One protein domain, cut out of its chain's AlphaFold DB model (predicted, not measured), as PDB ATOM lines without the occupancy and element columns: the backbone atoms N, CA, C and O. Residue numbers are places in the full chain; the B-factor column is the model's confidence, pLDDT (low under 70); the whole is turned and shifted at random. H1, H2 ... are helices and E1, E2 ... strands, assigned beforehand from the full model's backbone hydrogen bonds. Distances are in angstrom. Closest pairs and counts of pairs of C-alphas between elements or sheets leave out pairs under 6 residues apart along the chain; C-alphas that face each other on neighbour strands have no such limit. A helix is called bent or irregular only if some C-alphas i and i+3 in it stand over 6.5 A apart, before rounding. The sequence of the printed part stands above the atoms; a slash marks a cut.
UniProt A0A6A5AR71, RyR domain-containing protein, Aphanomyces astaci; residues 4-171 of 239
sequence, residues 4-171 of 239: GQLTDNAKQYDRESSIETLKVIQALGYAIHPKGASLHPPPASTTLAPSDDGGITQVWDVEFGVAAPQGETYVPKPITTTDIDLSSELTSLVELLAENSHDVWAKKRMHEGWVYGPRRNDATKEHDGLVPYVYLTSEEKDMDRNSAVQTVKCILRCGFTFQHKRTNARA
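This is residues 4 to 171 of the 239 residues of the protein "RyR domain-containing protein" of Aphanomyces astaci (UniProt A0A6A5AR71). Three helices make a loose core: H2 crosses H3, and residues 21 to 25 of H1 pack on H2, while residues 6 to 16 stick out free. A short ribbon of E1 and E4 lies by the later ends of H1 and H3; a separate hairpin, E2 and E3, lies far out towards one end, loops of residues 112 to 137 lie at the other, and residues 61 to 87 run out and fold back. The 168 printed residues hold three named helices and four named strands, in the order H1 E1 E2 E3 H2 H3 E4, of mixed class, with two antiparallel two-stranded sheets. The whole is loose, with a radius of gyration of the C-alphas of 19.4 A and spans of 60 by 52 by 30 A.

H1, residues 8 to 27, touches H2, residues 88 to 111, with its residues 21 to 25 alone, at a steep tilt of 48 degrees, opposite ways; the closest C-alphas, of Thr 21 and Leu 97, are 7.5 A apart. H2 touches H3, residues 138 to 157, at a steep tilt of 59 degrees, opposite ways; the closest C-alphas, of Ala 98 and Asp 144, are 4.7 A apart. E1, residues 30 to 34, is antiparallel to E4, residues 160 to 164, with N 31 and O 163 within hydrogen-bond range at 2.8 A. E2, residues 46 to 50, and E3, residues 56 to 60, form an antiparallel hairpin, with N 57 and O 49 within range at 2.9 A; both are apart from H1 and H3. Every O i to N i+4 pair is within range in H2, 15 of 16 in H1 and 14 of 16 in H3.

H1 begins at C-alpha 8 (5.092, 36.838, 25.023) and is 28.1 A long; H2 is 35.0 A. H3, 26.4 A, has a kink of 37 degrees near residue 145 and is only just irregular: C-alphas 140 and 143 are 7.0 A apart. E4 ends at C-alpha 164 (-19.098, 29.983, 0.725).

The C-alphas farthest apart, of Gly 54 and Pro 118, are 61.5 A apart. The printed part has no cut. The links E1 to E2, E3 to H2 and H2 to H3 are long. Residues 4 to 11, 36 to 61 and 167 to 171 have pLDDT under 70.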
ATOM      1  N   GLY A   4      11.406  33.833  18.014       55.19
ATOM      2  CA  GLY A   4      11.679  33.200  19.309       55.19
ATOM      3  C   GLY A   4      12.027  34.177  20.440       55.19
ATOM      4  O   GLY A   4      11.755  33.873  21.600       55.19
ATOM      5  N   GLN A   5      12.540  35.366  20.117       54.56
ATOM      6  CA  GLN A   5      13.006  36.378  21.076       54.56
ATOM      7  C   GLN A   5      11.995  37.509  21.332       54.56
ATOM      8  O   GLN A   5      12.275  38.407  22.121       54.56
ATOM      9  N   LEU A   6      10.830  37.485  20.676       57.66
ATOM     10  CA  LEU A   6       9.746  38.421  20.968       57.66
ATOM     11  C   LEU A   6       9.206  38.188  22.387       57.66
ATOM     12  O   LEU A   6       9.149  37.044  22.858       57.66
ATOM     13  N   THR A   7       8.786  39.269  23.049       62.97
ATOM     14  CA  THR A   7       8.047  39.177  24.314       62.97
ATOM     15  C   THR A   7       6.778  38.355  24.099       62.97
ATOM     16  O   THR A   7       6.208  38.363  23.003       62.97
ATOM     17  N   ASP A   8       6.311  37.653  25.133       66.50
ATOM     18  CA  ASP A   8       5.092  36.838  25.023       66.50
ATOM     19  C   ASP A   8       3.890  37.674  24.558       66.50
ATOM     20  O   ASP A   8       3.090  37.200  23.758       66.50
ATOM     21  N   ASN A   9       3.844  38.960  24.927       65.50
ATOM     22  CA  ASN A   9       2.833  39.913  24.463       65.50
ATOM     23  C   ASN A   9       2.900  40.196  22.951       65.50
ATOM     24  O   ASN A   9       1.862  40.276  22.300       65.50
ATOM     25  N   ALA A  10       4.096  40.345  22.372       64.31
ATOM     26  CA  ALA A  10       4.237  40.573  20.931       64.31
ATOM     27  C   ALA A  10       3.872  39.313  20.130       64.31
ATOM     28  O   ALA A  10       3.149  39.394  19.142       64.31
ATOM     29  N   LYS A  11       4.283  38.130  20.613       69.19
ATOM     30  CA  LYS A  11       3.873  36.842  20.026       69.19
ATOM     31  C   LYS A  11       2.361  36.637  20.105       69.19
ATOM     32  O   LYS A  11       1.779  36.044  19.198       69.19
ATOM     33  N   GLN A  12       1.742  37.094  21.192       74.38
ATOM     34  CA  GLN A  12       0.304  36.996  21.401       74.38
ATOM     35  C   GLN A  12      -0.470  37.823  20.370       74.38
ATOM     36  O   GLN A  12      -1.432  37.315  19.803       74.38
ATOM     37  N   TYR A  13      -0.009  39.038  20.059       74.62
ATOM     38  CA  TYR A  13      -0.661  39.908  19.079       74.62
ATOM     39  C   TYR A  13      -0.771  39.267  17.687       74.62
ATOM     40  O   TYR A  13      -1.853  39.244  17.103       74.62
ATOM     41  N   ASP A  14       0.317  38.687  17.171       77.75
ATOM     42  CA  ASP A  14       0.316  38.052  15.844       77.75
ATOM     43  C   ASP A  14      -0.629  36.840  15.786       77.75
ATOM     44  O   ASP A  14      -1.335  36.618  14.794       77.75
ATOM     45  N   ARG A  15      -0.679  36.061  16.876       81.19
ATOM     46  CA  ARG A  15      -1.583  34.907  17.006       81.19
ATOM     47  C   ARG A  15      -3.038  35.351  17.053       81.19
ATOM     48  O   ARG A  15      -3.863  34.783  16.343       81.19
ATOM     49  N   GLU A  16      -3.348  36.359  17.860       80.38
ATOM     50  CA  GLU A  16      -4.698  36.911  17.968       80.38
ATOM     51  C   GLU A  16      -5.160  37.498  16.638       80.38
ATOM     52  O   GLU A  16      -6.242  37.154  16.176       80.38
ATOM     53  N   SER A  17      -4.314  38.279  15.966       84.19
ATOM     54  CA  SER A  17      -4.606  38.831  14.637       84.19
ATOM     55  C   SER A  17      -4.923  37.733  13.609       84.19
ATOM     56  O   SER A  17      -5.908  37.811  12.865       84.19
ATOM     57  N   SER A  18      -4.149  36.642  13.624       88.44
ATOM     58  CA  SER A  18      -4.393  35.478  12.763       88.44
ATOM     59  C   SER A  18      -5.725  34.787  13.088       88.44
ATOM     60  O   SER A  18      -6.488  34.442  12.184       88.44
ATOM     61  N   ILE A  19      -6.042  34.614  14.375       91.69
ATOM     62  CA  ILE A  19      -7.306  34.019  14.835       91.69
ATOM     63  C   ILE A  19      -8.502  34.896  14.449       91.69
ATOM     64  O   ILE A  19      -9.510  34.375  13.967       91.69
ATOM     65  N   GLU A  20      -8.408  36.213  14.629       92.19
ATOM     66  CA  GLU A  20      -9.466  37.148  14.240       92.19
ATOM     67  C   GLU A  20      -9.705  37.118  12.729       92.19
ATOM     68  O   GLU A  20     -10.853  37.073  12.293       92.19
ATOM     69  N   THR A  21      -8.649  37.004  11.921       94.50
ATOM     70  CA  THR A  21      -8.787  36.849  10.465       94.50
ATOM     71  C   THR A  21      -9.599  35.600  10.101       94.50
ATOM     72  O   THR A  21     -10.521  35.673   9.286       94.50
ATOM     73  N   LEU A  22      -9.339  34.458  10.748       95.06
ATOM     74  CA  LEU A  22     -10.121  33.232  10.538       95.06
ATOM     75  C   LEU A  22     -11.588  33.394  10.966       95.06
ATOM     76  O   LEU A  22     -12.493  32.925  10.269       95.06
ATOM     77  N   LYS A  23     -11.844  34.094  12.078       93.81
ATOM     78  CA  LYS A  23     -13.210  34.407  12.526       93.81
ATOM     79  C   LYS A  23     -13.941  35.303  11.530       93.81
ATOM     80  O   LYS A  23     -15.117  35.058  11.268       93.81
ATOM     81  N   VAL A  24     -13.265  36.294  10.948       94.94
ATOM     82  CA  VAL A  24     -13.841  37.168   9.914       94.94
ATOM     83  C   VAL A  24     -14.197  36.358   8.672       94.94
ATOM     84  O   VAL A  24     -15.322  36.466   8.193       94.94
ATOM     85  N   ILE A  25     -13.313  35.475   8.197       94.81
ATOM     86  CA  ILE A  25     -13.609  34.565   7.075       94.81
ATOM     87  C   ILE A  25     -14.889  33.758   7.353       94.81
ATOM     88  O   ILE A  25     -15.786  33.687   6.507       94.81
ATOM     89  N   GLN A  26     -15.017  33.200   8.561       93.56
ATOM     90  CA  GLN A  26     -16.210  32.462   8.974       93.56
ATOM     91  C   GLN A  26     -17.464  33.349   9.060       93.56
ATOM     92  O   GLN A  26     -18.546  32.927   8.635       93.56
ATOM     93  N   ALA A  27     -17.337  34.567   9.593       91.88
ATOM     94  CA  ALA A  27     -18.421  35.544   9.705       91.88
ATOM     95  C   ALA A  27     -18.906  36.034   8.332       91.88
ATOM     96  O   ALA A  27     -20.104  36.248   8.141       91.88
ATOM     97  N   LEU A  28     -18.002  36.117   7.354       91.00
ATOM     98  CA  LEU A  28     -18.306  36.397   5.951       91.00
ATOM     99  C   LEU A  28     -19.007  35.228   5.241       91.00
ATOM    100  O   LEU A  28     -19.403  35.369   4.090       91.00
ATOM    101  N   GLY A  29     -19.208  34.093   5.919       91.38
ATOM    102  CA  GLY A  29     -19.977  32.963   5.406       91.38
ATOM    103  C   GLY A  29     -19.147  31.900   4.694       91.38
ATOM    104  O   GLY A  29     -19.732  30.962   4.147       91.38
ATOM    105  N   TYR A  30     -17.817  31.998   4.726       92.62
ATOM    106  CA  TYR A  30     -16.934  30.959   4.211       92.62
ATOM    107  C   TYR A  30     -16.714  29.862   5.254       92.62
ATOM    108  O   TYR A  30     -16.527  30.118   6.443       92.62
ATOM    109  N   ALA A  31     -16.733  28.619   4.800       92.69
ATOM    110  CA  ALA A  31     -16.211  27.479   5.527       92.69
ATOM    111  C   ALA A  31     -14.861  27.082   4.920       92.69
ATOM    112  O   ALA A  31     -14.687  27.133   3.701       92.69
ATOM    113  N   ILE A  32     -13.910  26.709   5.776       92.56
ATOM    114  CA  ILE A  32     -12.590  26.226   5.374       92.56
ATOM    115  C   ILE A  32     -12.584  24.712   5.578       92.56
ATOM    116  O   ILE A  32     -12.753  24.234   6.699       92.56
ATOM    117  N   HIS A  33     -12.416  23.958   4.495       89.50
ATOM    118  CA  HIS A  33     -12.430  22.498   4.511       89.50
ATOM    119  C   HIS A  33     -11.082  21.945   4.065       89.50
ATOM    120  O   HIS A  33     -10.511  22.483   3.113       89.50
ATOM    121  N   PRO A  34     -10.583  20.855   4.675       86.31
ATOM    122  CA  PRO A  34      -9.482  20.106   4.094       86.31
ATOM    123  C   PRO A  34      -9.852  19.715   2.664       86.31
ATOM    124  O   PRO A  34     -10.941  19.195   2.406       86.31
ATOM    125  N   LYS A  35      -8.953  19.974   1.722       75.94
ATOM    126  CA  LYS A  35      -9.038  19.418   0.380       75.94
ATOM    127  C   LYS A  35      -8.937  17.906   0.571       75.94
ATOM    128  O   LYS A  35      -7.945  17.425   1.114       75.94
ATOM    129  N   GLY A  36      -9.997  17.167   0.229       63.72
ATOM    130  CA  GLY A  36     -10.001  15.703   0.330       63.72
ATOM    131  C   GLY A  36      -8.746  15.110  -0.325       63.72
ATOM    132  O   GLY A  36      -8.154  15.753  -1.185       63.72
ATOM    133  N   ALA A  37      -8.341  13.907   0.093       55.09
ATOM    134  CA  ALA A  37      -7.022  13.286  -0.118       55.09
ATOM    135  C   ALA A  37      -6.537  13.057  -1.577       55.09
ATOM    136  O   ALA A  37      -5.708  12.186  -1.823       55.09
ATOM    137  N   SER A  38      -7.010  13.795  -2.576       53.94
ATOM    138  CA  SER A  38      -6.597  13.655  -3.963       53.94
ATOM    139  C   SER A  38      -6.570  15.016  -4.656       53.94
ATOM    140  O   SER A  38      -7.566  15.737  -4.633       53.94
ATOM    141  N   LEU A  39      -5.421  15.328  -5.275       46.06
ATOM    142  CA  LEU A  39      -5.208  16.150  -6.487       46.06
ATOM    143  C   LEU A  39      -4.083  17.196  -6.404       46.06
ATOM    144  O   LEU A  39      -3.789  17.820  -7.418       46.06
ATOM    145  N   HIS A  40      -3.402  17.379  -5.271       46.69
ATOM    146  CA  HIS A  40      -2.133  18.116  -5.258       46.69
ATOM    147  C   HIS A  40      -1.090  17.318  -4.482       46.69
ATOM    148  O   HIS A  40      -1.452  16.738  -3.453       46.69
ATOM    149  N   PRO A  41       0.175  17.265  -4.937       48.91
ATOM    150  CA  PRO A  41       1.241  16.772  -4.090       48.91
ATOM    151  C   PRO A  41       1.170  17.528  -2.758       48.91
ATOM    152  O   PRO A  41       0.962  18.754  -2.787       48.91
ATOM    153  N   PRO A  42       1.311  16.844  -1.608       52.78
ATOM    154  CA  PRO A  42       1.607  17.542  -0.367       52.78
ATOM    155  C   PRO A  42       2.733  18.557  -0.621       52.78
ATOM    156  O   PRO A  42       3.578  18.298  -1.491       52.78
ATOM    157  N   PRO A  43       2.793  19.702   0.092       53.34
ATOM    158  CA  PRO A  43       4.010  20.504   0.050       53.34
ATOM    159  C   PRO A  43       5.198  19.566   0.286       53.34
ATOM    160  O   PRO A  43       5.062  18.613   1.055       53.34
ATOM    161  N   ALA A  44       6.314  19.796  -0.418       50.06
ATOM    162  CA  ALA A  44       7.449  18.865  -0.536       50.06
ATOM    163  C   ALA A  44       7.965  18.294   0.804       50.06
ATOM    164  O   ALA A  44       8.634  17.266   0.821       50.06
ATOM    165  N   SER A  45       7.590  18.928   1.908       52.91
ATOM    166  CA  SER A  45       7.894  18.576   3.281       52.91
ATOM    167  C   SER A  45       6.660  18.097   4.077       52.91
ATOM    168  O   SER A  45       6.485  18.456   5.231       52.91
ATOM    169  N   THR A  46       5.730  17.326   3.506       57.41
ATOM    170  CA  THR A  46       4.702  16.659   4.336       57.41
ATOM    171  C   THR A  46       5.151  15.249   4.647       57.41
ATOM    172  O   THR A  46       5.149  14.388   3.767       57.41
ATOM    173  N   THR A  47       5.517  15.007   5.902       60.34
ATOM    174  CA  THR A  47       5.830  13.657   6.375       60.34
ATOM    175  C   THR A  47       4.598  13.073   7.052       60.34
ATOM    176  O   THR A  47       3.917  13.746   7.825       60.34
ATOM    177  N   LEU A  48       4.290  11.813   6.755       62.28
ATOM    178  CA  LEU A  48       3.285  11.060   7.495       62.28
ATOM    179  C   LEU A  48       3.933  10.570   8.792       62.28
ATOM    180  O   LEU A  48       4.829   9.729   8.742       62.28
ATOM    181  N   ALA A  49       3.505  11.105   9.934       59.72
ATOM    182  CA  ALA A  49       3.954  10.633  11.239       59.72
ATOM    183  C   ALA A  49       2.857   9.786  11.906       59.72
ATOM    184  O   ALA A  49       1.674  10.142  11.822       59.72
ATOM    185  N   PRO A  50       3.220   8.679  12.579       59.88
ATOM    186  CA  PRO A  50       2.317   7.999  13.494       59.88
ATOM    187  C   PRO A  50       1.858   8.974  14.579       59.88
ATOM    188  O   PRO A  50       2.663   9.721  15.130       59.88
ATOM    189  N   SER A  51       0.564   8.972  14.858       64.44
ATOM    190  CA  SER A  51      -0.050   9.755  15.931       64.44
ATOM    191  C   SER A  51      -0.213   8.877  17.168       64.44
ATOM    192  O   SER A  51      -0.368   7.661  17.041       64.44
ATOM    193  N   ASP A  52      -0.224   9.484  18.355       67.00
ATOM    194  CA  ASP A  52      -0.356   8.764  19.632       67.00
ATOM    195  C   ASP A  52      -1.691   7.995  19.768       67.00
ATOM    196  O   ASP A  52      -1.808   7.090  20.590       67.00
ATOM    197  N   ASP A  53      -2.691   8.314  18.941       69.06
ATOM    198  CA  ASP A  53      -3.995   7.641  18.860       69.06
ATOM    199  C   ASP A  53      -4.053   6.510  17.810       69.06
ATOM    200  O   ASP A  53      -5.120   5.954  17.548       69.06
ATOM    201  N   GLY A  54      -2.919   6.155  17.197       59.09
ATOM    202  CA  GLY A  54      -2.854   5.159  16.123       59.09
ATOM    203  C   GLY A  54      -3.285   5.684  14.748       59.09
ATOM    204  O   GLY A  54      -3.362   4.903  13.797       59.09
ATOM    205  N   GLY A  55      -3.552   6.989  14.618       63.00
ATOM    206  CA  GLY A  55      -3.801   7.662  13.346       63.00
ATOM    207  C   GLY A  55      -2.522   8.026  12.582       63.00
ATOM    208  O   GLY A  55      -1.407   7.978  13.104       63.00
ATOM    209  N   ILE A  56      -2.676   8.443  11.323       56.22
ATOM    210  CA  ILE A  56      -1.602   9.082  10.549       56.22
ATOM    211  C   ILE A  56      -1.825  10.597  10.600       56.22
ATOM    212  O   ILE A  56      -2.829  11.082  10.080       56.22
ATOM    213  N   THR A  57      -0.883  11.344  11.181       59.31
ATOM    214  CA  THR A  57      -0.894  12.812  11.154       59.31
ATOM    215  C   THR A  57      -0.056  13.296   9.982       59.31
ATOM    216  O   THR A  57       1.077  12.856   9.774       59.31
ATOM    217  N   GLN A  58      -0.613  14.232   9.216       60.81
ATOM    218  CA  GLN A  58       0.176  15.004   8.265       60.81
ATOM    219  C   GLN A  58       0.994  16.039   9.034       60.81
ATOM    220  O   GLN A  58       0.443  16.982   9.602       60.81
ATOM    221  N   VAL A  59       2.309  15.841   9.071       62.34
ATOM    222  CA  VAL A  59       3.243  16.804   9.649       62.34
ATOM    223  C   VAL A  59       3.641  17.785   8.562       62.34
ATOM    224  O   VAL A  59       4.222  17.396   7.551       62.34
ATOM    225  N   TRP A  60       3.325  19.056   8.788       66.75
ATOM    226  CA  TRP A  60       3.758  20.171   7.956       66.75
ATOM    227  C   TRP A  60       5.200  20.521   8.330       66.75
ATOM    228  O   TRP A  60       5.424  21.264   9.284       66.75
ATOM    229  N   ASP A  61       6.184  19.975   7.620       67.44
ATOM    230  CA  ASP A  61       7.588  20.345   7.815       67.44
ATOM    231  C   ASP A  61       7.872  21.664   7.069       67.44
ATOM    232  O   ASP A  61       8.286  21.718   5.917       67.44
ATOM    233  N   VAL A  62       7.516  22.786   7.699       74.69
ATOM    234  CA  VAL A  62       7.750  24.124   7.139       74.69
ATOM    235  C   VAL A  62       9.037  24.694   7.718       74.69
ATOM    236  O   VAL A  62       9.113  25.024   8.902       74.69
ATOM    237  N   GLU A  63      10.041  24.871   6.864       81.69
ATOM    238  CA  GLU A  63      11.317  25.458   7.260       81.69
ATOM    239  C   GLU A  63      11.260  26.994   7.193       81.69
ATOM    240  O   GLU A  63      11.555  27.613   6.169       81.69
ATOM    241  N   PHE A  64      10.878  27.629   8.301       86.56
ATOM    242  CA  PHE A  64      10.929  29.087   8.423       86.56
ATOM    243  C   PHE A  64      12.358  29.613   8.640       86.56
ATOM    244  O   PHE A  64      13.272  28.885   9.022       86.56
ATOM    245  N   GLY A  65      12.548  30.914   8.399       84.31
ATOM    246  CA  GLY A  65      13.848  31.569   8.551       84.31
ATOM    247  C   GLY A  65      14.378  31.469   9.985       84.31
ATOM    248  O   GLY A  65      13.633  31.659  10.948       84.31
ATOM    249  N   VAL A  66      15.680  31.224  10.121       81.94
ATOM    250  CA  VAL A  66      16.353  31.049  11.415       81.94
ATOM    251  C   VAL A  66      16.780  32.399  11.989       81.94
ATOM    252  O   VAL A  66      17.024  33.354  11.254       81.94
ATOM    253  N   ALA A  67      16.873  32.494  13.314       81.06
ATOM    254  CA  ALA A  67      17.378  33.684  13.986       81.06
ATOM    255  C   ALA A  67      18.775  34.070  13.477       81.06
ATOM    256  O   ALA A  67      19.704  33.279  13.610       81.06
ATOM    257  N   ALA A  68      18.931  35.288  12.957       83.88
ATOM    258  CA  ALA A  68      20.254  35.841  12.693       83.88
ATOM    259  C   ALA A  68      20.873  36.386  13.995       83.88
ATOM    260  O   ALA A  68      20.156  37.038  14.773       83.88
ATOM    261  N   PRO A  69      22.174  36.151  14.239       86.50
ATOM    262  CA  PRO A  69      22.929  36.831  15.284       86.50
ATOM    263  C   PRO A  69      22.835  38.358  15.176       86.50
ATOM    264  O   PRO A  69      22.513  38.925  14.129       86.50
ATOM    265  N   GLN A  70      23.116  39.052  16.278       86.50
ATOM    266  CA  GLN A  70      23.116  40.513  16.283       86.50
ATOM    267  C   GLN A  70      24.192  41.046  15.323       86.50
ATOM    268  O   GLN A  70      25.361  40.704  15.456       86.50
ATOM    269  N   GLY A  71      23.789  41.901  14.381       89.19
ATOM    270  CA  GLY A  71      24.676  42.449  13.346       89.19
ATOM    271  C   GLY A  71      24.682  41.661  12.032       89.19
ATOM    272  O   GLY A  71      25.249  42.143  11.056       89.19
ATOM    273  N   GLU A  72      24.017  40.504  11.971       91.69
ATOM    274  CA  GLU A  72      23.871  39.712  10.747       91.69
ATOM    275  C   GLU A  72      22.510  39.915  10.068       91.69
ATOM    276  O   GLU A  72      21.540  40.398  10.662       91.69
ATOM    277  N   THR A  73      22.434  39.534   8.789       90.44
ATOM    278  CA  THR A  73      21.208  39.649   7.991       90.44
ATOM    279  C   THR A  73      20.302  38.444   8.222       90.44
ATOM    280  O   THR A  73      20.691  37.301   8.003       90.44
ATOM    281  N   TYR A  74      19.061  38.706   8.628       90.25
ATOM    282  CA  TYR A  74      18.013  37.690   8.682       90.25
ATOM    283  C   TYR A  74      17.558  37.294   7.274       90.25
ATOM    284  O   TYR A  74      17.224  38.162   6.467       90.25
ATOM    285  N   VAL A  75      17.496  35.987   7.001       90.00
ATOM    286  CA  VAL A  75      16.973  35.437   5.744       90.00
ATOM    287  C   VAL A  75      15.587  34.831   6.002       90.00
ATOM    288  O   VAL A  75      15.497  33.712   6.521       90.00
ATOM    289  N   PRO A  76      14.490  35.545   5.682       89.69
ATOM    290  CA  PRO A  76      13.148  35.001   5.825       89.69
ATOM    291  C   PRO A  76      12.899  33.879   4.810       89.69
ATOM    292  O   PRO A  76      13.284  33.977   3.646       89.69
ATOM    293  N   LYS A  77      12.193  32.833   5.248       89.38
ATOM    294  CA  LYS A  77      11.697  31.739   4.399       89.38
ATOM    295  C   LYS A  77      10.167  31.668   4.501       89.38
ATOM    296  O   LYS A  77       9.648  30.842   5.250       89.38
ATOM    297  N   PRO A  78       9.422  32.593   3.864       90.25
ATOM    298  CA  PRO A  78       7.964  32.532   3.874       90.25
ATOM    299  C   PRO A  78       7.474  31.299   3.106       90.25
ATOM    300  O   PRO A  78       8.148  30.808   2.196       90.25
ATOM    301  N   ILE A  79       6.268  30.827   3.433       88.81
ATOM    302  CA  ILE A  79       5.599  29.795   2.636       88.81
ATOM    303  C   ILE A  79       5.460  30.328   1.208       88.81
ATOM    304  O   ILE A  79       4.878  31.387   0.979       88.81
ATOM    305  N   THR A  80       6.022  29.607   0.240       88.88
ATOM    306  CA  THR A  80       5.913  29.990  -1.172       88.88
ATOM    307  C   THR A  80       4.461  29.851  -1.627       88.88
ATOM    308  O   THR A  80       3.817  28.860  -1.308       88.88
ATOM    309  N   THR A  81       3.948  30.827  -2.372       92.00
ATOM    310  CA  THR A  81       2.559  30.851  -2.874       92.00
ATOM    311  C   THR A  81       2.458  31.375  -4.315       92.00
ATOM    312  O   THR A  81       1.379  31.733  -4.791       92.00
ATOM    313  N   THR A  82       3.589  31.470  -5.019       90.50
ATOM    314  CA  THR A  82       3.700  32.087  -6.352       90.50
ATOM    315  C   THR A  82       2.974  31.318  -7.457       90.50
ATOM    316  O   THR A  82       2.615  31.913  -8.463       90.50
ATOM    317  N   ASP A  83       2.738  30.027  -7.255       90.81
ATOM    318  CA  ASP A  83       2.018  29.090  -8.129       90.81
ATOM    319  C   ASP A  83       0.510  28.994  -7.821       90.81
ATOM    320  O   ASP A  83      -0.198  28.212  -8.452       90.81
ATOM    321  N   ILE A  84       0.011  29.743  -6.832       92.62
ATOM    322  CA  ILE A  84      -1.405  29.741  -6.455       92.62
ATOM    323  C   ILE A  84      -2.082  30.971  -7.041       92.62
ATOM    324  O   ILE A  84      -1.825  32.097  -6.605       92.62
ATOM    325  N   ASP A  85      -3.022  30.742  -7.948       94.06
ATOM    326  CA  ASP A  85      -3.922  31.767  -8.462       94.06
ATOM    327  C   ASP A  85      -5.232  31.802  -7.668       94.06
ATOM    328  O   ASP A  85      -5.783  30.770  -7.277       94.06
ATOM    329  N   LEU A  86      -5.738  33.010  -7.414       93.94
ATOM    330  CA  LEU A  86      -7.007  33.209  -6.714       93.94
ATOM    331  C   LEU A  86      -8.160  33.281  -7.719       93.94
ATOM    332  O   LEU A  86      -8.067  33.958  -8.741       93.94
ATOM    333  N   SER A  87      -9.274  32.615  -7.406       92.56
ATOM    334  CA  SER A  87     -10.523  32.782  -8.156       92.56
ATOM    335  C   SER A  87     -11.125  34.170  -7.908       92.56
ATOM    336  O   SER A  87     -10.842  34.801  -6.891       92.56
ATOM    337  N   SER A  88     -12.026  34.630  -8.781       88.94
ATOM    338  CA  SER A  88     -12.716  35.922  -8.611       88.94
ATOM    339  C   SER A  88     -13.519  36.024  -7.304       88.94
ATOM    340  O   SER A  88     -13.628  37.102  -6.712       88.94
ATOM    341  N   GLU A  89     -14.063  34.900  -6.832       87.88
ATOM    342  CA  GLU A  89     -14.716  34.797  -5.524       87.88
ATOM    343  C   GLU A  89     -13.716  35.082  -4.396       87.88
ATOM    344  O   GLU A  89     -13.974  35.927  -3.538       87.88
ATOM    345  N   LEU A  90     -12.536  34.456  -4.440       93.25
ATOM    346  CA  LEU A  90     -11.491  34.663  -3.437       93.25
ATOM    347  C   LEU A  90     -10.843  36.045  -3.529       93.25
ATOM    348  O   LEU A  90     -10.492  36.607  -2.497       93.25
ATOM    349  N   THR A  91     -10.749  36.642  -4.717       93.69
ATOM    350  CA  THR A  91     -10.360  38.054  -4.862       93.69
ATOM    351  C   THR A  91     -11.348  38.975  -4.144       93.69
ATOM    352  O   THR A  91     -10.937  39.936  -3.503       93.69
ATOM    353  N   SER A  92     -12.648  38.665  -4.178       91.00
ATOM    354  CA  SER A  92     -13.651  39.443  -3.437       91.00
ATOM    355  C   SER A  92     -13.512  39.261  -1.920       91.00
ATOM    356  O   SER A  92     -13.678  40.220  -1.173       91.00
ATOM    357  N   LEU A  93     -13.184  38.048  -1.458       93.50
ATOM    358  CA  LEU A  93     -12.857  37.796  -0.049       93.50
ATOM    359  C   LEU A  93     -11.627  38.599   0.397       93.50
ATOM    360  O   LEU A  93     -11.655  39.189   1.470       93.50
ATOM    361  N   VAL A  94     -10.577  38.657  -0.426       96.12
ATOM    362  CA  VAL A  94      -9.362  39.437  -0.142       96.12
ATOM    363  C   VAL A  94      -9.681  40.909   0.118       96.12
ATOM    364  O   VAL A  94      -9.203  41.449   1.110       96.12
ATOM    365  N   GLU A  95     -10.507  41.545  -0.715       94.81
ATOM    366  CA  GLU A  95     -10.873  42.957  -0.522       94.81
ATOM    367  C   GLU A  95     -11.656  43.175   0.782       94.81
ATOM    368  O   GLU A  95     -11.389  44.131   1.504       94.81
ATOM    369  N   LEU A  96     -12.559  42.254   1.141       94.19
ATOM    370  CA  LEU A  96     -13.290  42.322   2.413       94.19
ATOM    371  C   LEU A  96     -12.359  42.174   3.625       94.19
ATOM    372  O   LEU A  96     -12.555  42.835   4.643       94.19
ATOM    373  N   LEU A  97     -11.349  41.305   3.528       96.19
ATOM    374  CA  LEU A  97     -10.342  41.154   4.577       96.19
ATOM    375  C   LEU A  97      -9.450  42.392   4.681       96.19
ATOM    376  O   LEU A  97      -9.135  42.807   5.793       96.19
ATOM    377  N   ALA A  98      -9.073  42.991   3.553       96.12
ATOM    378  CA  ALA A  98      -8.268  44.206   3.529       96.12
ATOM    379  C   ALA A  98      -9.021  45.401   4.139       96.12
ATOM    380  O   ALA A  98      -8.481  46.085   5.005       96.12
ATOM    381  N   GLU A  99     -10.292  45.594   3.774       96.25
ATOM    382  CA  GLU A  99     -11.153  46.627   4.363       96.25
ATOM    383  C   GLU A  99     -11.337  46.423   5.875       96.25
ATOM    384  O   GLU A  99     -11.194  47.367   6.651       96.25
ATOM    385  N   ASN A 100     -11.563  45.183   6.324       96.19
ATOM    386  CA  ASN A 100     -11.649  44.883   7.752       96.19
ATOM    387  C   ASN A 100     -10.331  45.175   8.495       96.19
ATOM    388  O   ASN A 100     -10.362  45.714   9.600       96.19
ATOM    389  N   SER A 101      -9.179  44.822   7.915       95.88
ATOM    390  CA  SER A 101      -7.864  45.125   8.503       95.88
ATOM    391  C   SER A 101      -7.666  46.627   8.687       95.88
ATOM    392  O   SER A 101      -7.253  47.063   9.767       95.88
ATOM    393  N   HIS A 102      -8.045  47.416   7.680       97.00
ATOM    394  CA  HIS A 102      -8.003  48.873   7.744       97.00
ATOM    395  C   HIS A 102      -8.896  49.431   8.854       97.00
ATOM    396  O   HIS A 102      -8.441  50.231   9.669       97.00
ATOM    397  N   ASP A 103     -10.140  48.963   8.959       96.69
ATOM    398  CA  ASP A 103     -11.069  49.414  10.002       96.69
ATOM    399  C   ASP A 103     -10.580  49.058  11.415       96.69
ATOM    400  O   ASP A 103     -10.706  49.860  12.347       96.69
ATOM    401  N   VAL A 104      -9.976  47.880  11.594       95.56
ATOM    402  CA  VAL A 104      -9.364  47.478  12.871       95.56
ATOM    403  C   VAL A 104      -8.191  48.398  13.223       95.56
ATOM    404  O   VAL A 104      -8.102  48.866  14.365       95.56
ATOM    405  N   TRP A 105      -7.319  48.700  12.256       95.31
ATOM    406  CA  TRP A 105      -6.214  49.646  12.431       95.31
ATOM    407  C   TRP A 105      -6.723  51.050  12.780       95.31
ATOM    408  O   TRP A 105      -6.284  51.632  13.778       95.31
ATOM    409  N   ALA A 106      -7.686  51.566  12.015       96.94
ATOM    410  CA  ALA A 106      -8.243  52.900  12.197       96.94
ATOM    411  C   ALA A 106      -8.903  53.030  13.572       96.94
ATOM    412  O   ALA A 106      -8.600  53.957  14.323       96.94
ATOM    413  N   LYS A 107      -9.716  52.044  13.972       96.38
ATOM    414  CA  LYS A 107     -10.348  51.998  15.295       96.38
ATOM    415  C   LYS A 107      -9.321  52.017  16.427       96.38
ATOM    416  O   LYS A 107      -9.499  52.754  17.399       96.38
ATOM    417  N   LYS A 108      -8.245  51.229  16.313       95.38
ATOM    418  CA  LYS A 108      -7.158  51.212  17.305       95.38
ATOM    419  C   LYS A 108      -6.479  52.579  17.398       95.38
ATOM    420  O   LYS A 108      -6.308  53.101  18.497       95.38
ATOM    421  N   ARG A 109      -6.144  53.186  16.259       96.75
ATOM    422  CA  ARG A 109      -5.526  54.518  16.200       96.75
ATOM    423  C   ARG A 109      -6.419  55.595  16.801       96.75
ATOM    424  O   ARG A 109      -5.956  56.371  17.632       96.75
ATOM    425  N   MET A 110      -7.704  55.600  16.473       96.62
ATOM    426  CA  MET A 110      -8.654  56.546  17.061       96.62
ATOM    427  C   MET A 110      -8.759  56.381  18.583       96.62
ATOM    428  O   MET A 110      -8.770  57.372  19.308       96.62
ATOM    429  N   HIS A 111      -8.744  55.145  19.094       97.19
ATOM    430  CA  HIS A 111      -8.704  54.885  20.537       97.19
ATOM    431  C   HIS A 111      -7.407  55.388  21.204       97.19
ATOM    432  O   HIS A 111      -7.424  55.845  22.343       97.19
ATOM    433  N   GLU A 112      -6.279  55.360  20.492       96.94
ATOM    434  CA  GLU A 112      -5.001  55.947  20.930       96.94
ATOM    435  C   GLU A 112      -4.980  57.493  20.852       96.94
ATOM    436  O   GLU A 112      -3.972  58.123  21.199       96.94
ATOM    437  N   GLY A 113      -6.082  58.118  20.421       97.81
ATOM    438  CA  GLY A 113      -6.241  59.564  20.289       97.81
ATOM    439  C   GLY A 113      -5.756  60.128  18.957       97.81
ATOM    440  O   GLY A 113      -5.495  61.325  18.887       97.81
ATOM    441  N   TRP A 114      -5.593  59.287  17.930       98.56
ATOM    442  CA  TRP A 114      -5.302  59.768  16.583       98.56
ATOM    443  C   TRP A 114      -6.552  60.292  15.887       98.56
ATOM    444  O   TRP A 114      -7.649  59.760  16.058       98.56
ATOM    445  N   VAL A 115      -6.366  61.315  15.062       97.94
ATOM    446  CA  VAL A 115      -7.417  61.962  14.279       97.94
ATOM    447  C   VAL A 115      -7.029  62.032  12.808       97.94
ATOM    448  O   VAL A 115      -5.856  61.944  12.446       97.94
ATOM    449  N   TYR A 116      -8.022  62.188  11.940       97.75
ATOM    450  CA  TYR A 116      -7.760  62.458  10.534       97.75
ATOM    451  C   TYR A 116      -6.996  63.779  10.364       97.75
ATOM    452  O   TYR A 116      -7.366  64.794  10.955       97.75
ATOM    453  N   GLY A 117      -5.970  63.766   9.517       95.69
ATOM    454  CA  GLY A 117      -5.255  64.959   9.069       95.69
ATOM    455  C   GLY A 117      -4.692  64.758   7.662       95.69
ATOM    456  O   GLY A 117      -4.658  63.638   7.169       95.69
ATOM    457  N   PRO A 118      -4.254  65.819   6.969       93.62
ATOM    458  CA  PRO A 118      -3.854  65.733   5.561       93.62
ATOM    459  C   PRO A 118      -2.560  64.937   5.332       93.62
ATOM    460  O   PRO A 118      -2.267  64.568   4.195       93.62
ATOM    461  N   ARG A 119      -1.765  64.726   6.386       94.25
ATOM    462  CA  ARG A 119      -0.547  63.908   6.410       94.25
ATOM    463  C   ARG A 119      -0.374  63.326   7.803       94.25
ATOM    464  O   ARG A 119      -0.932  63.840   8.771       94.25
ATOM    465  N   ARG A 120       0.463  62.299   7.915       95.69
ATOM    466  CA  ARG A 120       0.879  61.775   9.214       95.69
ATOM    467  C   ARG A 120       1.667  62.819  10.018       95.69
ATOM    468  O   ARG A 120       2.672  63.341   9.538       95.69
ATOM    469  N   ASN A 121       1.236  63.075  11.250       96.88
ATOM    470  CA  ASN A 121       1.942  63.895  12.230       96.88
ATOM    471  C   ASN A 121       1.832  63.259  13.620       96.88
ATOM    472  O   ASN A 121       0.793  63.328  14.268       96.88
ATOM    473  N   ASP A 122       2.920  62.662  14.099       97.38
ATOM    474  CA  ASP A 122       2.932  61.928  15.369       97.38
ATOM    475  C   ASP A 122       2.812  62.862  16.590       97.38
ATOM    476  O   ASP A 122       2.291  62.449  17.626       97.38
ATOM    477  N   ALA A 123       3.242  64.126  16.473       97.56
ATOM    478  CA  ALA A 123       3.179  65.099  17.565       97.56
ATOM    479  C   ALA A 123       1.740  65.557  17.848       97.56
ATOM    480  O   ALA A 123       1.358  65.697  19.009       97.56
ATOM    481  N   THR A 124       0.937  65.760  16.798       97.38
ATOM    482  CA  THR A 124      -0.495  66.097  16.914       97.38
ATOM    483  C   THR A 124      -1.413  64.877  16.804       97.38
ATOM    484  O   THR A 124      -2.623  65.010  16.958       97.38
ATOM    485  N   LYS A 125      -0.835  63.684  16.600       98.19
ATOM    486  CA  LYS A 125      -1.534  62.417  16.343       98.19
ATOM    487  C   LYS A 125      -2.499  62.500  15.155       98.19
ATOM    488  O   LYS A 125      -3.638  62.056  15.232       98.19
ATOM    489  N   GLU A 126      -2.041  63.032  14.034       98.25
ATOM    490  CA  GLU A 126      -2.804  63.055  12.783       98.25
ATOM    491  C   GLU A 126      -2.359  61.948  11.828       98.25
ATOM    492  O   GLU A 126      -1.175  61.612  11.771       98.25
ATOM    493  N   HIS A 127      -3.288  61.389  11.049       97.69
ATOM    494  CA  HIS A 127      -2.974  60.445   9.975       97.69
ATOM    495  C   HIS A 127      -3.955  60.589   8.801       97.69
ATOM    496  O   HIS A 127      -5.167  60.679   8.997       97.69
ATOM    497  N   ASP A 128      -3.434  60.567   7.575       96.56
ATOM    498  CA  ASP A 128      -4.190  60.703   6.316       96.56
ATOM    499  C   ASP A 128      -5.057  59.489   5.983       96.56
ATOM    500  O   ASP A 128      -6.194  59.641   5.547       96.56
ATOM    501  N   GLY A 129      -4.562  58.291   6.281       95.88
ATOM    502  CA  GLY A 129      -5.318  57.047   6.177       95.88
ATOM    503  C   GLY A 129      -6.524  56.903   7.116       95.88
ATOM    504  O   GLY A 129      -7.260  55.937   6.966       95.88
ATOM    505  N   LEU A 130      -6.787  57.814   8.067       97.81
ATOM    506  CA  LEU A 130      -7.970  57.736   8.950       97.81
ATOM    507  C   LEU A 130      -9.263  58.177   8.238       97.81
ATOM    508  O   LEU A 130      -9.981  59.075   8.674       97.81
ATOM    509  N   VAL A 131      -9.549  57.506   7.128       96.81
ATOM    510  CA  VAL A 131     -10.732  57.631   6.281       96.81
ATOM    511  C   VAL A 131     -11.270  56.231   5.973       96.81
ATOM    512  O   VAL A 131     -10.513  55.263   6.046       96.81
ATOM    513  N   PRO A 132     -12.556  56.078   5.609       97.12
ATOM    514  CA  PRO A 132     -13.075  54.790   5.150       97.12
ATOM    515  C   PRO A 132     -12.244  54.202   4.002       97.12
ATOM    516  O   PRO A 132     -11.852  54.937   3.094       97.12
ATOM    517  N   TYR A 133     -12.043  52.879   4.009       94.00
ATOM    518  CA  TYR A 133     -11.174  52.157   3.066       94.00
ATOM    519  C   TYR A 133     -11.425  52.530   1.598       94.00
ATOM    520  O   TYR A 133     -10.495  52.690   0.812       94.00
ATOM    521  N   VAL A 134     -12.688  52.743   1.215       93.75
ATOM    522  CA  VAL A 134     -13.078  53.156  -0.142       93.75
ATOM    523  C   VAL A 134     -12.359  54.421  -0.635       93.75
ATOM    524  O   VAL A 134     -12.097  54.517  -1.833       93.75
ATOM    525  N   TYR A 135     -12.006  55.347   0.261       94.31
ATOM    526  CA  TYR A 135     -11.362  56.621  -0.073       94.31
ATOM    527  C   TYR A 135      -9.839  56.544  -0.196       94.31
ATOM    528  O   TYR A 135      -9.236  57.509  -0.662       94.31
ATOM    529  N   LEU A 136      -9.229  55.422   0.189       93.19
ATOM    530  CA  LEU A 136      -7.799  55.203  -0.004       93.19
ATOM    531  C   LEU A 136      -7.476  54.978  -1.485       93.19
ATOM    532  O   LEU A 136      -8.270  54.379  -2.231       93.19
ATOM    533  N   THR A 137      -6.286  55.406  -1.902       94.31
ATOM    534  CA  THR A 137      -5.752  55.088  -3.232       94.31
ATOM    535  C   THR A 137      -5.433  53.597  -3.361       94.31
ATOM    536  O   THR A 137      -5.484  52.843  -2.389       94.31
ATOM    537  N   SER A 138      -5.126  53.124  -4.575       93.19
ATOM    538  CA  SER A 138      -4.752  51.714  -4.747       93.19
ATOM    539  C   SER A 138      -3.475  51.380  -3.980       93.19
ATOM    540  O   SER A 138      -3.402  50.328  -3.359       93.19
ATOM    541  N   GLU A 139      -2.516  52.300  -3.990       94.25
ATOM    542  CA  GLU A 139      -1.212  52.169  -3.346       94.25
ATOM    543  C   GLU A 139      -1.358  52.147  -1.820       94.25
ATOM    544  O   GLU A 139      -0.759  51.315  -1.146       94.25
ATOM    545  N   GLU A 140      -2.219  53.010  -1.269       92.88
ATOM    546  CA  GLU A 140      -2.531  53.036   0.166       92.88
ATOM    547  C   GLU A 140      -3.199  51.722   0.626       92.88
ATOM    548  O   GLU A 140      -2.996  51.289   1.758       92.88
ATOM    549  N   LYS A 141      -3.938  51.045  -0.263       95.38
ATOM    550  CA  LYS A 141      -4.594  49.750  -0.002       95.38
ATOM    551  C   LYS A 141      -3.669  48.543  -0.120       95.38
ATOM    552  O   LYS A 141      -4.019  47.468   0.376       95.38
ATOM    553  N   ASP A 142      -2.537  48.670  -0.811       95.81
ATOM    554  CA  ASP A 142      -1.731  47.516  -1.215       95.81
ATOM    555  C   ASP A 142      -1.150  46.762  -0.023       95.81
ATOM    556  O   ASP A 142      -1.032  45.540  -0.080       95.81
ATOM    557  N   MET A 143      -0.843  47.443   1.082       89.69
ATOM    558  CA  MET A 143      -0.375  46.780   2.300       89.69
ATOM    559  C   MET A 143      -1.415  45.777   2.827       89.69
ATOM    560  O   MET A 143      -1.107  44.592   2.988       89.69
ATOM    561  N   ASP A 144      -2.653  46.229   3.041       93.62
ATOM    562  CA  ASP A 144      -3.737  45.383   3.546       93.62
ATOM    563  C   ASP A 144      -4.119  44.301   2.534       93.62
ATOM    564  O   ASP A 144      -4.277  43.129   2.891       93.62
ATOM    565  N   ARG A 145      -4.197  44.668   1.248       96.62
ATOM    566  CA  ARG A 145      -4.507  43.738   0.157       96.62
ATOM    567  C   ARG A 145      -3.459  42.635   0.055       96.62
ATOM    568  O   ARG A 145      -3.821  41.464   0.002       96.62
ATOM    569  N   ASN A 146      -2.171  42.974   0.063       96.12
ATOM    570  CA  ASN A 146      -1.091  41.994  -0.038       96.12
ATOM    571  C   ASN A 146      -1.098  41.039   1.159       96.12
ATOM    572  O   ASN A 146      -0.969  39.829   0.971       96.12
ATOM    573  N   SER A 147      -1.317  41.555   2.372       93.94
ATOM    574  CA  SER A 147      -1.455  40.733   3.580       93.94
ATOM    575  C   SER A 147      -2.638  39.755   3.489       93.94
ATOM    576  O   SER A 147      -2.499  38.553   3.755       93.94
ATOM    577  N   ALA A 148      -3.793  40.235   3.018       96.69
ATOM    578  CA  ALA A 148      -4.976  39.409   2.797       96.69
ATOM    579  C   ALA A 148      -4.751  38.346   1.701       96.69
ATOM    580  O   ALA A 148      -5.081  37.174   1.904       96.69
ATOM    581  N   VAL A 149      -4.133  38.714   0.569       97.12
ATOM    582  CA  VAL A 149      -3.766  37.778  -0.513       97.12
ATOM    583  C   VAL A 149      -2.865  36.669   0.021       97.12
ATOM    584  O   VAL A 149      -3.141  35.493  -0.224       97.12
ATOM    585  N   GLN A 150      -1.807  37.020   0.759       95.69
ATOM    586  CA  GLN A 150      -0.879  36.029   1.303       95.69
ATOM    587  C   GLN A 150      -1.571  35.087   2.284       95.69
ATOM    588  O   GLN A 150      -1.377  33.876   2.193       95.69
ATOM    589  N   THR A 151      -2.443  35.605   3.150       95.94
ATOM    590  CA  THR A 151      -3.237  34.775   4.069       95.94
ATOM    591  C   THR A 151      -4.088  33.749   3.317       95.94
ATOM    592  O   THR A 151      -4.012  32.551   3.602       95.94
ATOM    593  N   VAL A 152      -4.863  34.185   2.317       96.94
ATOM    594  CA  VAL A 152      -5.737  33.291   1.538       96.94
ATOM    595  C   VAL A 152      -4.917  32.250   0.774       96.94
ATOM    596  O   VAL A 152      -5.250  31.063   0.807       96.94
ATOM    597  N   LYS A 153      -3.815  32.653   0.127       95.25
ATOM    598  CA  LYS A 153      -2.945  31.714  -0.592       95.25
ATOM    599  C   LYS A 153      -2.245  30.725   0.341       95.25
ATOM    600  O   LYS A 153      -2.137  29.556  -0.018       95.25
ATOM    601  N   CYS A 154      -1.815  31.144   1.531       92.81
ATOM    602  CA  CYS A 154      -1.255  30.241   2.536       92.81
ATOM    603  C   CYS A 154      -2.274  29.184   2.966       92.81
ATOM    604  O   CYS A 154      -1.934  28.008   3.002       92.81
ATOM    605  N   ILE A 155      -3.533  29.562   3.211       93.50
ATOM    606  CA  ILE A 155      -4.595  28.600   3.552       93.50
ATOM    607  C   ILE A 155      -4.786  27.576   2.421       93.50
ATOM    608  O   ILE A 155      -4.844  26.374   2.682       93.50
ATOM    609  N   LEU A 156      -4.805  28.023   1.159       92.50
ATOM    610  CA  LEU A 156      -4.867  27.125  -0.002       92.50
ATOM    611  C   LEU A 156      -3.637  26.213  -0.107       92.50
ATOM    612  O   LEU A 156      -3.771  25.017  -0.377       92.50
ATOM    613  N   ARG A 157      -2.435  26.757   0.125       88.75
ATOM    614  CA  ARG A 157      -1.183  25.991   0.121       88.75
ATOM    615  C   ARG A 157      -1.166  24.937   1.220       88.75
ATOM    616  O   ARG A 157      -0.658  23.840   0.998       88.75
ATOM    617  N   CYS A 158      -1.777  25.248   2.358       86.50
ATOM    618  CA  CYS A 158      -1.993  24.330   3.466       86.50
ATOM    619  C   CYS A 158      -3.089  23.286   3.181       86.50
ATOM    620  O   CYS A 158      -3.636  22.689   4.101       86.50
ATOM    621  N   GLY A 159      -3.432  23.045   1.913       85.81
ATOM    622  CA  GLY A 159      -4.340  21.973   1.528       85.81
ATOM    623  C   GLY A 159      -5.780  22.215   1.958       85.81
ATOM    624  O   GLY A 159      -6.549  21.263   2.013       85.81
ATOM    625  N   PHE A 160      -6.171  23.455   2.249       91.25
ATOM    626  CA  PHE A 160      -7.560  23.797   2.514       91.25
ATOM    627  C   PHE A 160      -8.243  24.373   1.274       91.25
ATOM    628  O   PHE A 160      -7.621  24.838   0.321       91.25
ATOM    629  N   THR A 161      -9.566  24.342   1.301       92.69
ATOM    630  CA  THR A 161     -10.442  24.959   0.312       92.69
ATOM    631  C   THR A 161     -11.444  25.846   1.024       92.69
ATOM    632  O   THR A 161     -11.846  25.563   2.153       92.69
ATOM    633  N   PHE A 162     -11.845  26.920   0.356       93.25
ATOM    634  CA  PHE A 162     -12.905  27.796   0.825       93.25
ATOM    635  C   PHE A 162     -14.203  27.412   0.131       93.25
ATOM    636  O   PHE A 162     -14.238  27.257  -1.089       93.25
ATOM    637  N   GLN A 163     -15.274  27.301   0.904       90.94
ATOM    638  CA  GLN A 163     -16.620  27.132   0.386       90.94
ATOM    639  C   GLN A 163     -17.529  28.170   1.026       90.94
ATOM    640  O   GLN A 163     -17.759  28.149   2.235       90.94
ATOM    641  N   HIS A 164     -18.075  29.080   0.226       89.56
ATOM    642  CA  HIS A 164     -19.098  29.983   0.725       89.56
ATOM    643  C   HIS A 164     -20.419  29.222   0.949       89.56
ATOM    644  O   HIS A 164     -20.906  28.512   0.069       89.56
ATOM    645  N   LYS A 165     -21.044  29.391   2.122       83.44
ATOM    646  CA  LYS A 165     -22.272  28.668   2.534       83.44
ATOM    647  C   LYS A 165     -23.498  28.940   1.655       83.44
ATOM    648  O   LYS A 165     -24.503  28.242   1.753       83.44
ATOM    649  N   ARG A 166     -23.447  29.973   0.816       78.50
ATOM    650  CA  ARG A 166     -24.472  30.292  -0.185       78.50
ATOM    651  C   ARG A 166     -23.863  30.145  -1.573       78.50
ATOM    652  O   ARG A 166     -22.958  30.908  -1.908       78.50
ATOM    653  N   THR A 167     -24.380  29.213  -2.371       56.19
ATOM    654  CA  THR A 167     -24.012  29.061  -3.783       56.19
ATOM    655  C   THR A 167     -24.434  30.330  -4.541       56.19
ATOM    656  O   THR A 167     -25.567  30.788  -4.408       56.19
ATOM    657  N   ASN A 168     -23.515  30.954  -5.287       52.09
ATOM    658  CA  ASN A 168     -23.705  32.237  -5.995       52.09
ATOM    659  C   ASN A 168     -23.854  33.501  -5.128       52.09
ATOM    660  O   ASN A 168     -24.371  34.517  -5.606       52.09
ATOM    661  N   ALA A 169     -23.379  33.505  -3.881       51.41
ATOM    662  CA  ALA A 169     -23.210  34.768  -3.173       51.41
ATOM    663  C   ALA A 169     -22.020  35.537  -3.755       51.41
ATOM    664  O   ALA A 169     -20.926  35.549  -3.205       51.41
ATOM    665  N   ARG A 170     -22.252  36.268  -4.848       52.12
ATOM    666  CA  ARG A 170     -21.474  37.483  -5.063       52.12
ATOM    667  C   ARG A 170     -21.796  38.362  -3.867       52.12
ATOM    668  O   ARG A 170     -22.967  38.700  -3.683       52.12
ATOM    669  N   ALA A 171     -20.797  38.681  -3.053       48.25
ATOM    670  CA  ALA A 171     -20.883  39.739  -2.065       48.25
ATOM    671  C   ALA A 171     -21.593  40.954  -2.696       48.25
ATOM    672  O   ALA A 171     -20.994  41.746  -3.413       48.25
TER     673      ALA A 171